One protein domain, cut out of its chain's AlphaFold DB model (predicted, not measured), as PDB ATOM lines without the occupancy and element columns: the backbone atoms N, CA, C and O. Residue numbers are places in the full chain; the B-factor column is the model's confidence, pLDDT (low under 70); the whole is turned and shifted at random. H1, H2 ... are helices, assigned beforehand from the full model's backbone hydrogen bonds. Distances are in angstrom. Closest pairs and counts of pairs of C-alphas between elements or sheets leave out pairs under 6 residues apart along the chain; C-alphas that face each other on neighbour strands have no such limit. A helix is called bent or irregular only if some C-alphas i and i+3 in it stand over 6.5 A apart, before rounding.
ATOM      1  N   LEU A   4      36.669   4.129 114.165       69.25
ATOM      2  CA  LEU A   4      37.102   2.841 114.721       69.25
ATOM      3  C   LEU A   4      37.834   3.012 116.054       69.25
ATOM      4  O   LEU A   4      37.640   2.213 116.959       69.25
ATOM      5  N   LEU A   5      38.631   4.073 116.187       72.06
ATOM      6  CA  LEU A   5      39.397   4.356 117.397       72.06
ATOM      7  C   LEU A   5      38.513   4.708 118.615       72.06
ATOM      8  O   LEU A   5      38.695   4.080 119.657       72.06
ATOM      9  N   PRO A   6      37.525   5.627 118.522       75.88
ATOM     10  CA  PRO A   6      36.614   5.876 119.642       75.88
ATOM     11  C   PRO A   6      35.690   4.682 119.931       75.88
ATOM     12  O   PRO A   6      35.359   4.443 121.089       75.88
ATOM     13  N   PHE A   7      35.324   3.899 118.910       77.12
ATOM     14  CA  PHE A   7      34.519   2.687 119.081       77.12
ATOM     15  C   PHE A   7      35.286   1.581 119.821       77.12
ATOM     16  O   PHE A   7      34.743   0.968 120.737       77.12
ATOM     17  N   LEU A   8      36.572   1.384 119.497       69.62
ATOM     18  CA  LEU A   8      37.465   0.528 120.284       69.62
ATOM     19  C   LEU A   8      37.569   1.032 121.727       69.62
ATOM     20  O   LEU A   8      37.442   0.242 122.653       69.62
ATOM     21  N   GLY A   9      37.752   2.341 121.925       68.38
ATOM     22  CA  GLY A   9      37.824   2.941 123.260       68.38
ATOM     23  C   GLY A   9      36.606   2.592 124.119       68.38
ATOM     24  O   GLY A   9      36.761   2.080 125.225       68.38
ATOM     25  N   MET A  10      35.396   2.777 123.582       71.94
ATOM     26  CA  MET A  10      34.142   2.434 124.266       71.94
ATOM     27  C   MET A  10      34.001   0.942 124.595       71.94
ATOM     28  O   MET A  10      33.466   0.615 125.650       71.94
ATOM     29  N   LEU A  11      34.503   0.043 123.742       68.06
ATOM     30  CA  LEU A  11      34.505  -1.405 123.993       68.06
ATOM     31  C   LEU A  11      35.411  -1.812 125.167       68.06
ATOM     32  O   LEU A  11      35.120  -2.791 125.852       68.06
ATOM     33  N   PHE A  12      36.485  -1.062 125.428       62.38
ATOM     34  CA  PHE A  12      37.416  -1.347 126.524       62.38
ATOM     35  C   PHE A  12      37.112  -0.576 127.818       62.38
ATOM     36  O   PHE A  12      37.548  -1.001 128.884       62.38
ATOM     37  N   LEU A  13      36.314   0.495 127.762       62.09
ATOM     38  CA  LEU A  13      35.879   1.274 128.929       62.09
ATOM     39  C   LEU A  13      35.198   0.457 130.051       62.09
ATOM     40  O   LEU A  13      35.573   0.652 131.207       62.09
ATOM     41  N   PRO A  14      34.252  -0.471 129.790       58.72
ATOM     42  CA  PRO A  14      33.622  -1.240 130.866       58.72
ATOM     43  C   PRO A  14      34.580  -2.227 131.555       58.72
ATOM     44  O   PRO A  14      34.334  -2.601 132.696       58.72
ATOM     45  N   ASN A  15      35.707  -2.581 130.924       56.34
ATOM     46  CA  ASN A  15      36.769  -3.369 131.563       56.34
ATOM     47  C   ASN A  15      37.676  -2.523 132.478       56.34
ATOM     48  O   ASN A  15      38.394  -3.076 133.304       56.34
ATOM     49  N   LEU A  16      37.645  -1.191 132.351       55.31
ATOM     50  CA  LEU A  16      38.387  -0.265 133.215       55.31
ATOM     51  C   LEU A  16      37.581   0.144 134.462       55.31
ATOM     52  O   LEU A  16      38.163   0.609 135.439       55.31
ATOM     53  N   ALA A  17      36.252  -0.013 134.435       56.53
ATOM     54  CA  ALA A  17      35.328   0.586 135.401       56.53
ATOM     55  C   ALA A  17      34.783  -0.372 136.480       56.53
ATOM     56  O   ALA A  17      33.814  -0.036 137.155       56.53
ATOM     57  N   MET A  18      35.388  -1.546 136.688       57.50
ATOM     58  CA  MET A  18      34.985  -2.457 137.769       57.50
ATOM     59  C   MET A  18      36.164  -2.950 138.613       57.50
ATOM     60  O   MET A  18      36.499  -4.129 138.645       57.50
ATOM     61  N   ALA A  19      36.743  -2.024 139.376       56.44
ATOM     62  CA  ALA A  19      37.346  -2.330 140.668       56.44
ATOM     63  C   ALA A  19      36.381  -1.827 141.760       56.44
ATOM     64  O   ALA A  19      36.490  -0.701 142.232       56.44
ATOM     65  N   HIS A  20      35.363  -2.628 142.083       58.00
ATOM     66  CA  HIS A  20      34.474  -2.393 143.227       58.00
ATOM     67  C   HIS A  20      35.251  -2.589 144.543       58.00
ATOM     68  O   HIS A  20      36.145  -3.439 144.614       58.00
ATOM     69  N   GLU A  21      34.914  -1.814 145.578       57.62
ATOM     70  CA  GLU A  21      35.515  -1.887 146.916       57.62
ATOM     71  C   GLU A  21      35.223  -3.248 147.574       57.62
ATOM     72  O   GLU A  21      34.210  -3.444 148.235       57.62
ATOM     73  N   GLY A  22      36.104  -4.224 147.352       62.97
ATOM     74  CA  GLY A  22      35.957  -5.576 147.900       62.97
ATOM     75  C   GLY A  22      36.981  -6.588 147.390       62.97
ATOM     76  O   GLY A  22      37.186  -7.619 148.021       62.97
ATOM     77  N   HIS A  23      37.679  -6.291 146.290       56.22
ATOM     78  CA  HIS A  23      38.777  -7.118 145.795       56.22
ATOM     79  C   HIS A  23      40.048  -6.276 145.724       56.22
ATOM     80  O   HIS A  23      40.113  -5.311 144.964       56.22
ATOM     81  N   HIS A  24      41.041  -6.642 146.543       57.41
ATOM     82  CA  HIS A  24      42.403  -6.104 146.529       57.41
ATOM     83  C   HIS A  24      42.818  -5.786 145.090       57.41
ATOM     84  O   HIS A  24      42.794  -6.692 144.259       57.41
ATOM     85  N   GLY A  25      43.112  -4.510 144.805       57.56
ATOM     86  CA  GLY A  25      43.251  -3.891 143.477       57.56
ATOM     87  C   GLY A  25      44.380  -4.431 142.596       57.56
ATOM     88  O   GLY A  25      45.228  -3.687 142.121       57.56
ATOM     89  N   VAL A  26      44.384  -5.737 142.375       57.12
ATOM     90  CA  VAL A  26      45.319  -6.491 141.552       57.12
ATOM     91  C   VAL A  26      44.683  -6.777 140.179       57.12
ATOM     92  O   VAL A  26      45.389  -6.927 139.191       57.12
ATOM     93  N   GLY A  27      43.347  -6.758 140.068       61.38
ATOM     94  CA  GLY A  27      42.601  -7.269 138.909       61.38
ATOM     95  C   GLY A  27      42.796  -6.553 137.566       61.38
ATOM     96  O   GLY A  27      42.618  -7.192 136.534       61.38
ATOM     97  N   LEU A  28      43.195  -5.274 137.535       59.78
ATOM     98  CA  LEU A  28      43.320  -4.555 136.257       59.78
ATOM     99  C   LEU A  28      44.593  -4.922 135.485       59.78
ATOM    100  O   LEU A  28      44.605  -4.892 134.257       59.78
ATOM    101  N   PHE A  29      45.661  -5.285 136.201       66.25
ATOM    102  CA  PHE A  29      46.964  -5.537 135.590       66.25
ATOM    103  C   PHE A  29      47.577  -6.903 135.937       66.25
ATOM    104  O   PHE A  29      48.674  -7.204 135.472       66.25
ATOM    105  N   HIS A  30      46.882  -7.763 136.697       68.94
ATOM    106  CA  HIS A  30      47.424  -9.058 137.137       68.94
ATOM    107  C   HIS A  30      47.838  -9.985 135.985       68.94
ATOM    108  O   HIS A  30      48.823 -10.701 136.102       68.94
ATOM    109  N   HIS A  31      47.122  -9.918 134.860       74.06
ATOM    110  CA  HIS A  31      47.378 -10.726 133.663       74.06
ATOM    111  C   HIS A  31      48.084  -9.951 132.543       74.06
ATOM    112  O   HIS A  31      48.227 -10.445 131.428       74.06
ATOM    113  N   VAL A  32      48.548  -8.722 132.792       75.31
ATOM    114  CA  VAL A  32      49.248  -7.928 131.758       75.31
ATOM    115  C   VAL A  32      50.523  -8.615 131.307       75.31
ATOM    116  O   VAL A  32      50.864  -8.578 130.127       75.31
ATOM    117  N   MET A  33      51.205  -9.281 132.236       80.38
ATOM    118  CA  MET A  33      52.396 -10.056 131.914       80.38
ATOM    119  C   MET A  33      52.072 -11.271 131.037       80.38
ATOM    120  O   MET A  33      52.893 -11.634 130.198       80.38
ATOM    121  N   ASP A  34      50.857 -11.814 131.124       84.94
ATOM    122  CA  ASP A  34      50.394 -12.909 130.260       84.94
ATOM    123  C   ASP A  34      50.122 -12.429 128.825       84.94
ATOM    124  O   ASP A  34      50.208 -13.205 127.873       84.94
ATOM    125  N   LEU A  35      49.847 -11.132 128.639       82.94
ATOM    126  CA  LEU A  35      49.683 -10.509 127.322       82.94
ATOM    127  C   LEU A  35      51.022 -10.140 126.665       82.94
ATOM    128  O   LEU A  35      51.077  -9.954 125.445       82.94
ATOM    129  N   ALA A  36      52.109 -10.044 127.439       88.25
ATOM    130  CA  ALA A  36      53.413  -9.604 126.946       88.25
ATOM    131  C   ALA A  36      53.953 -10.450 125.771       88.25
ATOM    132  O   ALA A  36      54.420  -9.850 124.794       88.25
ATOM    133  N   PRO A  37      53.853 -11.798 125.768       90.94
ATOM    134  CA  PRO A  37      54.280 -12.607 124.623       90.94
ATOM    135  C   PRO A  37      53.496 -12.289 123.343       90.94
ATOM    136  O   PRO A  37      54.085 -12.147 122.271       90.94
ATOM    137  N   GLY A  38      52.175 -12.109 123.455       92.62
ATOM    138  CA  GLY A  38      51.309 -11.775 122.321       92.62
ATOM    139  C   GLY A  38      51.607 -10.390 121.744       92.62
ATOM    140  O   GLY A  38      51.741 -10.236 120.530       92.62
ATOM    141  N   LEU A  39      51.786  -9.390 122.613       91.62
ATOM    142  CA  LEU A  39      52.153  -8.029 122.211       91.62
ATOM    143  C   LEU A  39      53.538  -7.977 121.555       91.62
ATOM    144  O   LEU A  39      53.721  -7.289 120.552       91.62
ATOM    145  N   THR A  40      54.493  -8.745 122.082       95.75
ATOM    146  CA  THR A  40      55.842  -8.855 121.514       95.75
ATOM    147  C   THR A  40      55.794  -9.446 120.108       95.75
ATOM    148  O   THR A  40      56.367  -8.875 119.180       95.75
ATOM    149  N   LEU A  41      55.061 -10.548 119.917       96.44
ATOM    150  CA  LEU A  41      54.904 -11.170 118.603       96.44
ATOM    151  C   LEU A  41      54.255 -10.209 117.599       96.44
ATOM    152  O   LEU A  41      54.745 -10.056 116.479       96.44
ATOM    153  N   PHE A  42      53.188  -9.520 118.008       96.19
ATOM    154  CA  PHE A  42      52.519  -8.526 117.174       96.19
ATOM    155  C   PHE A  42      53.472  -7.403 116.736       96.19
ATOM    156  O   PHE A  42      53.522  -7.062 115.552       96.19
ATOM    157  N   ALA A  43      54.268  -6.864 117.665       97.12
ATOM    158  CA  ALA A  43      55.241  -5.817 117.372       97.12
ATOM    159  C   ALA A  43      56.309  -6.284 116.368       97.12
ATOM    160  O   ALA A  43      56.612  -5.561 115.419       97.12
ATOM    161  N   LEU A  44      56.836  -7.502 116.527       97.88
ATOM    162  CA  LEU A  44      57.830  -8.071 115.610       97.88
ATOM    163  C   LEU A  44      57.271  -8.259 114.196       97.88
ATOM    164  O   LEU A  44      57.937  -7.900 113.226       97.88
ATOM    165  N   ILE A  45      56.039  -8.761 114.067       97.69
ATOM    166  CA  ILE A  45      55.372  -8.912 112.766       97.69
ATOM    167  C   ILE A  45      55.176  -7.544 112.108       97.69
ATOM    168  O   ILE A  45      55.530  -7.360 110.942       97.69
ATOM    169  N   ALA A  46      54.650  -6.567 112.850       97.12
ATOM    170  CA  ALA A  46      54.423  -5.221 112.338       97.12
ATOM    171  C   ALA A  46      55.732  -4.567 111.863       97.12
ATOM    172  O   ALA A  46      55.784  -4.013 110.763       97.12
ATOM    173  N   LEU A  47      56.804  -4.680 112.654       97.31
ATOM    174  CA  LEU A  47      58.133  -4.191 112.289       97.31
ATOM    175  C   LEU A  47      58.689  -4.906 111.054       97.31
ATOM    176  O   LEU A  47      59.209  -4.239 110.161       97.31
ATOM    177  N   GLY A  48      58.536  -6.229 110.962       97.69
ATOM    178  CA  GLY A  48      58.957  -7.012 109.800       97.69
ATOM    179  C   GLY A  48      58.258  -6.572 108.512       97.69
ATOM    180  O   GLY A  48      58.917  -6.356 107.497       97.69
ATOM    181  N   ILE A  49      56.941  -6.347 108.564       97.50
ATOM    182  CA  ILE A  49      56.163  -5.829 107.429       97.50
ATOM    183  C   ILE A  49      56.634  -4.421 107.046       97.50
ATOM    184  O   ILE A  49      56.846  -4.137 105.868       97.50
ATOM    185  N   LEU A  50      56.811  -3.525 108.022       97.44
ATOM    186  CA  LEU A  50      57.274  -2.159 107.761       97.44
ATOM    187  C   LEU A  50      58.682  -2.131 107.161       97.44
ATOM    188  O   LEU A  50      58.942  -1.327 106.267       97.44
ATOM    189  N   TRP A  51      59.571  -3.005 107.628       96.69
ATOM    190  CA  TRP A  51      60.915  -3.156 107.084       96.69
ATOM    191  C   TRP A  51      60.882  -3.686 105.649       96.69
ATOM    192  O   TRP A  51      61.493  -3.083 104.770       96.69
ATOM    193  N   ALA A  52      60.101  -4.738 105.386       95.25
ATOM    194  CA  ALA A  52      59.944  -5.309 104.050       95.25
ATOM    195  C   ALA A  52      59.364  -4.309 103.038       95.25
ATOM    196  O   ALA A  52      59.722  -4.355 101.872       95.25
ATOM    197  N   LYS A  53      58.504  -3.381 103.479       91.56
ATOM    198  CA  LYS A  53      57.954  -2.310 102.629       91.56
ATOM    199  C   LYS A  53      58.922  -1.154 102.350       91.56
ATOM    200  O   LYS A  53      58.623  -0.336 101.485       91.56
ATOM    201  N   LYS A  54      59.990  -1.007 103.143       83.06
ATOM    202  CA  LYS A  54      61.021   0.038 102.978       83.06
ATOM    203  C   LYS A  54      62.274  -0.457 102.245       83.06
ATOM    204  O   LYS A  54      63.115   0.367 101.893       83.06
ATOM    205  N   ARG A  55      62.413  -1.771 102.085       60.09
ATOM    206  CA  ARG A  55      63.291  -2.411 101.100       60.09
ATOM    207  C   ARG A  55      62.662  -2.322  99.715       60.09
ATOM    208  O   ARG A  55      63.460  -2.294  98.758       60.09
TER     209      ARG A  55
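What this domain is: This is residues 4 to 55 of the 55 residues of an uncharacterized protein of Shewanella sp. SR44-3 (UniProt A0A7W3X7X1). A long helix, H2, makes one arm of an open, flat V; a long loop, residues 17 to 31, makes the turn, and the shorter H1 makes the other arm, with empty space between the helices. The printed part has 52 residues with two named helices, H1 then H2, no named strand, and is all helix. It is extended, with a radius of gyration of the C-alphas of 16.4 A and spans of 54 by 26 by 9 A.

How they stand to each other: Look first at H2, residues 32 to 52, which has a kink of 29 degrees near residue 39. H1, residues 4 to 16, is apart from it. O i to N i+4 pairs within hydrogen-bond range number 15 of 17 in H2 and 7 of 9 in H1. Both are only just irregular: C-alphas 34 and 37 are 6.9 A apart, as are C-alphas 11 and 14.

Where its parts are: Find C-alpha 32 at (49.248, -7.928, 131.758); H2 runs 29.8 A to C-alpha 52 at (59.944, -5.309, 104.050). H1 starts at C-alpha 4, (37.102, 2.841, 114.721), and spans 18.8 A.

The domain as a whole: The farthest C-alphas, of Gly 22 and Arg 55, are 54.3 A apart. The printed part has no cut; the H1 to H2 link is long. Look for pLDDT under 70 at residues 4, 8 to 9, 11 to 30 and 55.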